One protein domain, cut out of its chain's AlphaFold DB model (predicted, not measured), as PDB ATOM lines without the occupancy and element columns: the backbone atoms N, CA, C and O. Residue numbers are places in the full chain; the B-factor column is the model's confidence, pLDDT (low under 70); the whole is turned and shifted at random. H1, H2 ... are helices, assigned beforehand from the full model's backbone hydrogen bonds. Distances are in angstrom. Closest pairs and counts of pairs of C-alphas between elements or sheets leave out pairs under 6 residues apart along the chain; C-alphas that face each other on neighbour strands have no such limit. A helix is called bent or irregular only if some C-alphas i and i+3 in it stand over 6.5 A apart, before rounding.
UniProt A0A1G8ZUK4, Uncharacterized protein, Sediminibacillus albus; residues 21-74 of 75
ATOM      1  N   PRO A  21      29.519 -48.021  -2.850       93.19
ATOM      2  CA  PRO A  21      30.458 -47.284  -3.703       93.19
ATOM      3  C   PRO A  21      30.800 -45.909  -3.105       93.19
ATOM      4  O   PRO A  21      30.466 -44.844  -3.628       93.19
ATOM      5  N   THR A  22      31.403 -45.925  -1.918       93.25
ATOM      6  CA  THR A  22      31.678 -44.731  -1.116       93.25
ATOM      7  C   THR A  22      32.731 -43.867  -1.788       93.25
ATOM      8  O   THR A  22      32.563 -42.652  -1.874       93.25
ATOM      9  N   SER A  23      33.796 -44.483  -2.300       93.44
ATOM     10  CA  SER A  23      34.884 -43.793  -2.993       93.44
ATOM     11  C   SER A  23      34.383 -43.072  -4.244       93.44
ATOM     12  O   SER A  23      34.728 -41.913  -4.469       93.44
ATOM     13  N   GLU A  24      33.516 -43.728  -5.013       95.00
ATOM     14  CA  GLU A  24      32.906 -43.195  -6.225       95.00
ATOM     15  C   GLU A  24      31.994 -42.008  -5.912       95.00
ATOM     16  O   GLU A  24      32.125 -40.939  -6.508       95.00
ATOM     17  N   VAL A  25      31.109 -42.163  -4.922       93.50
ATOM     18  CA  VAL A  25      30.210 -41.087  -4.487       93.50
ATOM     19  C   VAL A  25      31.010 -39.880  -3.990       93.50
ATOM     20  O   VAL A  25      30.694 -38.743  -4.345       93.50
ATOM     21  N   MET A  26      32.080 -40.093  -3.219       94.50
ATOM     22  CA  MET A  26      32.928 -38.995  -2.744       94.50
ATOM     23  C   MET A  26      33.693 -38.307  -3.884       94.50
ATOM     24  O   MET A  26      33.822 -37.080  -3.850       94.50
ATOM     25  N   ALA A  27      34.161 -39.052  -4.892       95.38
ATOM     26  CA  ALA A  27      34.814 -38.491  -6.077       95.38
ATOM     27  C   ALA A  27      33.864 -37.598  -6.885       95.38
ATOM     28  O   ALA A  27      34.220 -36.470  -7.232       95.38
ATOM     29  N   ILE A  28      32.629 -38.056  -7.098       94.44
ATOM     30  CA  ILE A  28      31.595 -37.294  -7.810       94.44
ATOM     31  C   ILE A  28      31.213 -36.037  -7.030       94.44
ATOM     32  O   ILE A  28      31.201 -34.946  -7.594       94.44
ATOM     33  N   ILE A  29      30.985 -36.138  -5.716       93.25
ATOM     34  CA  ILE A  29      30.672 -34.962  -4.885       93.25
ATOM     35  C   ILE A  29      31.831 -33.954  -4.908       93.25
ATOM     36  O   ILE A  29      31.587 -32.746  -4.963       93.25
ATOM     37  N   LYS A  30      33.087 -34.420  -4.883       94.69
ATOM     38  CA  LYS A  30      34.275 -33.557  -4.970       94.69
ATOM     39  C   LYS A  30      34.339 -32.811  -6.304       94.69
ATOM     40  O   LYS A  30      34.630 -31.617  -6.288       94.69
ATOM     41  N   HIS A  31      34.071 -33.494  -7.415       95.69
ATOM     42  CA  HIS A  31      34.153 -32.921  -8.759       95.69
ATOM     43  C   HIS A  31      32.948 -32.024  -9.089       95.69
ATOM     44  O   HIS A  31      33.117 -30.863  -9.450       95.69
ATOM     45  N   GLU A  32      31.725 -32.521  -8.902       94.94
ATOM     46  CA  GLU A  32      30.497 -31.832  -9.323       94.94
ATOM     47  C   GLU A  32      29.983 -30.814  -8.298       94.94
ATOM     48  O   GLU A  32      29.312 -29.838  -8.650       94.94
ATOM     49  N   LYS A  33      30.262 -31.031  -7.005       93.75
ATOM     50  CA  LYS A  33      29.809 -30.172  -5.896       93.75
ATOM     51  C   LYS A  33      30.967 -29.803  -4.948       93.75
ATOM     52  O   LYS A  33      30.827 -29.952  -3.727       93.75
ATOM     53  N   PRO A  34      32.076 -29.220  -5.447       93.88
ATOM     54  CA  PRO A  34      33.290 -28.984  -4.656       93.88
ATOM     55  C   PRO A  34      33.031 -28.136  -3.406       93.88
ATOM     56  O   PRO A  34      33.528 -28.445  -2.326       93.88
ATOM     57  N   LYS A  35      32.179 -27.103  -3.501       93.94
ATOM     58  CA  LYS A  35      31.806 -26.264  -2.345       93.94
ATOM     59  C   LYS A  35      31.183 -27.084  -1.210       93.94
ATOM     60  O   LYS A  35      31.490 -26.847  -0.043       93.94
ATOM     61  N   ILE A  36      30.333 -28.057  -1.546       90.44
ATOM     62  CA  ILE A  36      29.702 -28.946  -0.565       90.44
ATOM     63  C   ILE A  36      30.751 -29.894   0.018       90.44
ATOM     64  O   ILE A  36      30.816 -30.028   1.237       90.44
ATOM     65  N   TYR A  37      31.601 -30.485  -0.827       92.19
ATOM     66  CA  TYR A  37      32.674 -31.385  -0.397       92.19
ATOM     67  C   TYR A  37      33.627 -30.725   0.606       92.19
ATOM     68  O   TYR A  37      33.846 -31.249   1.697       92.19
ATOM     69  N   TYR A  38      34.170 -29.551   0.275       92.50
ATOM     70  CA  TYR A  38      35.124 -28.859   1.144       92.50
ATOM     71  C   TYR A  38      34.460 -28.301   2.405       92.50
ATOM     72  O   TYR A  38      35.059 -28.343   3.481       92.50
ATOM     73  N   SER A  39      33.208 -27.838   2.306       91.50
ATOM     74  CA  SER A  39      32.426 -27.454   3.484       91.50
ATOM     75  C   SER A  39      32.221 -28.646   4.413       91.50
ATOM     76  O   SER A  39      32.487 -28.541   5.609       91.50
ATOM     77  N   LEU A  40      31.820 -29.802   3.880       89.25
ATOM     78  CA  LEU A  40      31.691 -31.032   4.649       89.25
ATOM     79  C   LEU A  40      33.022 -31.391   5.314       89.25
ATOM     80  O   LEU A  40      33.066 -31.455   6.536       89.25
ATOM     81  N   LYS A  41      34.102 -31.518   4.532       90.62
ATOM     82  CA  LYS A  41      35.450 -31.853   5.013       90.62
ATOM     83  C   LYS A  41      35.884 -30.973   6.186       90.62
ATOM     84  O   LYS A  41      36.335 -31.492   7.202       90.62
ATOM     85  N   LYS A  42      35.683 -29.654   6.086       91.44
ATOM     86  CA  LYS A  42      36.003 -28.707   7.164       91.44
ATOM     87  C   LYS A  42      35.114 -28.906   8.396       91.44
ATOM     88  O   LYS A  42      35.614 -28.942   9.515       91.44
ATOM     89  N   ASN A  43      33.803 -29.042   8.204       88.19
ATOM     90  CA  ASN A  43      32.825 -29.137   9.295       88.19
ATOM     91  C   ASN A  43      32.796 -30.511   9.991       88.19
ATOM     92  O   ASN A  43      32.172 -30.658  11.043       88.19
ATOM     93  N   THR A  44      33.422 -31.531   9.406       87.12
ATOM     94  CA  THR A  44      33.463 -32.893   9.951       87.12
ATOM     95  C   THR A  44      34.883 -33.406  10.166       87.12
ATOM     96  O   THR A  44      35.062 -34.609  10.310       87.12
ATOM     97  N   ALA A  45      35.886 -32.524  10.214       83.31
ATOM     98  CA  ALA A  45      37.286 -32.911  10.402       83.31
ATOM     99  C   ALA A  45      37.523 -33.718  11.695       83.31
ATOM    100  O   ALA A  45      38.354 -34.617  11.712       83.31
ATOM    101  N   ASN A  46      36.741 -33.446  12.747       87.94
ATOM    102  CA  ASN A  46      36.828 -34.145  14.035       87.94
ATOM    103  C   ASN A  46      36.058 -35.480  14.069       87.94
ATOM    104  O   ASN A  46      36.084 -36.168  15.083       87.94
ATOM    105  N   ASP A  47      35.316 -35.824  13.013       89.50
ATOM    106  CA  ASP A  47      34.585 -37.089  12.915       89.50
ATOM    107  C   ASP A  47      35.451 -38.078  12.109       89.50
ATOM    108  O   ASP A  47      35.630 -37.868  10.906       89.50
ATOM    109  N   PRO A  48      36.017 -39.134  12.732       88.12
ATOM    110  CA  PRO A  48      37.012 -39.999  12.091       88.12
ATOM    111  C   PRO A  48      36.528 -40.644  10.790       88.12
ATOM    112  O   PRO A  48      37.290 -40.770   9.834       88.12
ATOM    113  N   ILE A  49      35.242 -41.002  10.729       87.12
ATOM    114  CA  ILE A  49      34.630 -41.608   9.540       87.12
ATOM    115  C   ILE A  49      34.608 -40.592   8.402       87.12
ATOM    116  O   ILE A  49      35.004 -40.889   7.277       87.12
ATOM    117  N   PHE A  50      34.178 -39.365   8.691       88.88
ATOM    118  CA  PHE A  50      34.146 -38.321   7.678       88.88
ATOM    119  C   PHE A  50      35.544 -37.868   7.262       88.88
ATOM    120  O   PHE A  50      35.772 -37.575   6.088       88.88
ATOM    121  N   HIS A  51      36.486 -37.830   8.201       88.81
ATOM    122  CA  HIS A  51      37.883 -37.570   7.895       88.81
ATOM    123  C   HIS A  51      38.437 -38.625   6.928       88.81
ATOM    124  O   HIS A  51      39.100 -38.275   5.957       88.81
ATOM    125  N   PHE A  52      38.107 -39.902   7.129       88.56
ATOM    126  CA  PHE A  52      38.500 -40.972   6.216       88.56
ATOM    127  C   PHE A  52      37.897 -40.783   4.815       88.56
ATOM    128  O   PHE A  52      38.638 -40.615   3.848       88.56
ATOM    129  N   ILE A  53      36.566 -40.702   4.690       89.38
ATOM    130  CA  ILE A  53      35.902 -40.646   3.370       89.38
ATOM    131  C   ILE A  53      36.230 -39.369   2.575       89.38
ATOM    132  O   ILE A  53      36.243 -39.385   1.349       89.38
ATOM    133  N   THR A  54      36.520 -38.249   3.253       88.56
ATOM    134  CA  THR A  54      36.909 -36.974   2.611       88.56
ATOM    135  C   THR A  54      38.408 -36.872   2.304       88.56
ATOM    136  O   THR A  54      38.887 -35.836   1.826       88.56
ATOM    137  N   ASN A  55      39.169 -37.930   2.575       87.12
ATOM    138  CA  ASN A  55      40.560 -38.072   2.157       87.12
ATOM    139  C   ASN A  55      40.762 -39.210   1.148       87.12
ATOM    140  O   ASN A  55      41.863 -39.351   0.622       87.12
ATOM    141  N   ILE A  56      39.712 -39.971   0.819       87.56
ATOM    142  CA  ILE A  56      39.755 -40.928  -0.286       87.56
ATOM    143  C   ILE A  56      40.019 -40.159  -1.581       87.56
ATOM    144  O   ILE A  56      39.271 -39.247  -1.950       87.56
ATOM    145  N   ASN A  57      41.102 -40.529  -2.262       87.06
ATOM    146  CA  ASN A  57      41.434 -39.999  -3.571       87.06
ATOM    147  C   ASN A  57      41.048 -41.031  -4.630       87.06
ATOM    148  O   ASN A  57      41.643 -42.102  -4.707       87.06
ATOM    149  N   MET A  58      40.035 -40.700  -5.420       91.69
ATOM    150  CA  MET A  58      39.547 -41.505  -6.530       91.69
ATOM    151  C   MET A  58      39.371 -40.576  -7.731       91.69
ATOM    152  O   MET A  58      38.983 -39.415  -7.568       91.69
ATOM    153  N   ASP A  59      39.711 -41.080  -8.913       95.69
ATOM    154  CA  ASP A  59      39.561 -40.350 -10.169       95.69
ATOM    155  C   ASP A  59      38.076 -40.215 -10.548       95.69
ATOM    156  O   ASP A  59      37.296 -41.147 -10.341       95.69
ATOM    157  N   TYR A  60      37.686 -39.051 -11.071       95.94
ATOM    158  CA  TYR A  60      36.286 -38.753 -11.390       95.94
ATOM    159  C   TYR A  60      35.750 -39.632 -12.525       95.94
ATOM    160  O   TYR A  60      34.684 -40.229 -12.372       95.94
ATOM    161  N   GLU A  61      36.499 -39.766 -13.621       96.50
ATOM    162  CA  GLU A  61      36.075 -40.553 -14.784       96.50
ATOM    163  C   GLU A  61      35.945 -42.027 -14.405       96.50
ATOM    164  O   GLU A  61      34.927 -42.673 -14.672       96.50
ATOM    165  N   ARG A  62      36.930 -42.541 -13.661       96.06
ATOM    166  CA  ARG A  62      36.884 -43.906 -13.131       96.06
ATOM    167  C   ARG A  62      35.708 -44.115 -12.177       96.06
ATOM    168  O   ARG A  62      35.078 -45.170 -12.205       96.06
ATOM    169  N   ALA A  63      35.402 -43.135 -11.326       96.06
ATOM    170  CA  ALA A  63      34.260 -43.215 -10.422       96.06
ATOM    171  C   ALA A  63      32.933 -43.286 -11.187       96.06
ATOM    172  O   ALA A  63      32.061 -44.090 -10.849       96.06
ATOM    173  N   HIS A  64      32.798 -42.481 -12.239       95.75
ATOM    174  CA  HIS A  64      31.619 -42.468 -13.092       95.75
ATOM    175  C   HIS A  64      31.444 -43.803 -13.840       95.75
ATOM    176  O   HIS A  64      30.347 -44.366 -13.870       95.75
ATOM    177  N   GLU A  65      32.532 -44.364 -14.377       96.25
ATOM    178  CA  GLU A  65      32.520 -45.678 -15.027       96.25
ATOM    179  C   GLU A  65      32.141 -46.806 -14.051       96.25
ATOM    180  O   GLU A  65      31.296 -47.645 -14.373       96.25
ATOM    181  N   ASN A  66      32.711 -46.806 -12.841       95.12
ATOM    182  CA  ASN A  66      32.395 -47.790 -11.804       95.12
ATOM    183  C   ASN A  66      30.907 -47.766 -11.430       95.12
ATOM    184  O   ASN A  66      30.277 -48.822 -11.358       95.12
ATOM    185  N   LEU A  67      30.317 -46.580 -11.239       94.12
ATOM    186  CA  LEU A  67      28.886 -46.469 -10.938       94.12
ATOM    187  C   LEU A  67      28.003 -46.905 -12.105       94.12
ATOM    188  O   LEU A  67      26.951 -47.503 -11.876       94.12
ATOM    189  N   LYS A  68      28.423 -46.637 -13.345       94.62
ATOM    190  CA  LYS A  68      27.710 -47.116 -14.532       94.62
ATOM    191  C   LYS A  68      27.669 -48.647 -14.563       94.62
ATOM    192  O   LYS A  68      26.581 -49.206 -14.685       94.62
ATOM    193  N   LYS A  69      28.816 -49.306 -14.365       94.00
ATOM    194  CA  LYS A  69      28.915 -50.776 -14.287       94.00
ATOM    195  C   LYS A  69      28.105 -51.344 -13.123       94.00
ATOM    196  O   LYS A  69      27.401 -52.334 -13.285       94.00
ATOM    197  N   LEU A  70      28.158 -50.693 -11.958       91.69
ATOM    198  CA  LEU A  70      27.375 -51.102 -10.793       91.69
ATOM    199  C   LEU A  70      25.873 -51.053 -11.090       91.69
ATOM    200  O   LEU A  70      25.160 -52.006 -10.788       91.69
ATOM    201  N   ARG A  71      25.392 -49.977 -11.721       90.19
ATOM    202  CA  ARG A  71      23.988 -49.859 -12.131       90.19
ATOM    203  C   ARG A  71      23.575 -50.987 -13.075       90.19
ATOM    204  O   ARG A  71      22.511 -51.558 -12.882       90.19
ATOM    205  N   GLU A  72      24.416 -51.312 -14.053       92.12
ATOM    206  CA  GLU A  72      24.178 -52.406 -15.005       92.12
ATOM    207  C   GLU A  72      24.152 -53.781 -14.317       92.12
ATOM    208  O   GLU A  72      23.416 -54.654 -14.751       92.12
ATOM    209  N   SER A  73      24.894 -53.967 -13.219       85.56
ATOM    210  CA  SER A  73      24.904 -55.227 -12.452       85.56
ATOM    211  C   SER A  73      23.703 -55.436 -11.518       85.56
ATOM    212  O   SER A  73      23.537 -56.529 -10.979       85.56
ATOM    213  N   ILE A  74      22.909 -54.387 -11.272       82.75
ATOM    214  CA  ILE A  74      21.743 -54.414 -10.368       82.75
ATOM    215  C   ILE A  74      20.416 -54.431 -11.159       82.75
ATOM    216  O   ILE A  74      19.363 -54.681 -10.568       82.75
TER     217      ILE A  74
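AT A GLANCE: This is residues 21 to 74 of the 75 residues of an uncharacterized protein of Sediminibacillus albus (UniProt A0A1G8ZUK4). Helix H1 lies in the middle of an elongated, all-helix domain, with H2 and H3 on one side of it and H4 packed across its other side. H1, H2 and H3 make three sides of a loosely closed loop: H2 leaves from the end of H1, H3 folds back beside H2, and the end of H3 returns to H1; the chain then passes H1 to reach H4, the longest helix, which makes the other end of the long axis. The printed part has 54 residues with four named helices, in the order H1, H2, H3, H4, and no named strand. It is only just compact, close to loose, with a radius of gyration of the C-alphas of 11.9 A, and the C-alphas span 36 by 20 by 16 A.

IN THESE COORDINATES: Begin at Pro 21, whose C-alpha is at (30.458, -47.284, -3.703). The next residue opens H1, residues 22 to 32: find C-alpha 22 at (31.678, -44.731, -1.116), and from there y rises to -31.832 at C-alpha 32, 15.3 A away. After Lys 33 comes H2, residues 34 to 43, in which z climbs from -4.656 at C-alpha 34 to 9.295 at C-alpha 43, over 14.0 A. Residues 44 to 47 lead to H3, residues 48 to 53, a short helix in which z falls again, from 12.091 at C-alpha 48 to 3.370 at C-alpha 53. Residues 54 to 59 follow, and then H4, residues 60 to 74, runs 21.4 A from C-alpha 60 at (36.286, -38.753, -11.390) to C-alpha 74 at (21.743, -54.414, -10.368). None of the four helices is bent or irregular.

HOW THE PARTS SIT: Start at H1, the hub, which touches the three other helices. Look first at Lys 30 and Tyr 37: their C-alphas, 5.3 A apart, are the closest of H1 and H2. These two helices touch at a steep tilt of 59 degrees and run opposite ways. H2 and H3 are close but not clearly touching, and the closest C-alphas are those of Lys 41 and His 51, at 6.8 A. They stand at a shallow tilt of 16 degrees, opposite ways. From Ile 53 look back to Met 26: their C-alphas, 7.0 A apart, are the closest of H3 and H1, which only just touch, with 3 pairs of C-alphas within 8 A. H3 and H1 run the same way at a steep tilt of 68 degrees, only just short of about perpendicular. H4 touches H1 with 13 pairs of C-alphas within 8 A, the closest being those of Glu 24 and Ala 63, at 4.4 A. H4 and H1 run opposite ways at a steep tilt of 51 degrees. The helix packing is mostly crossed: of the three pairs that touch, 0 are at a shallow tilt. H4 is apart from H2 and from H3. In H1, H2, H3 and H4 every O i to N i+4 pair is within hydrogen-bond range.

THE WHOLE: The two C-alphas farthest apart are those of Asn 46, in the link between H2 and H3, and Glu 72 in H4, at 36.6 A. The first and last printed C-alphas, those of Pro 21 and Ile 74, are 13.1 A apart. The links from H1 to H2 and from H2 to H3 are tight, with 1 and 4 residues, and the link from H3 to H4 is short, with 6 residues. The printed part has no cut. Its mean pLDDT is 91.7, the model's own confidence, and no printed residue is under 70; H3 has a mean of 88.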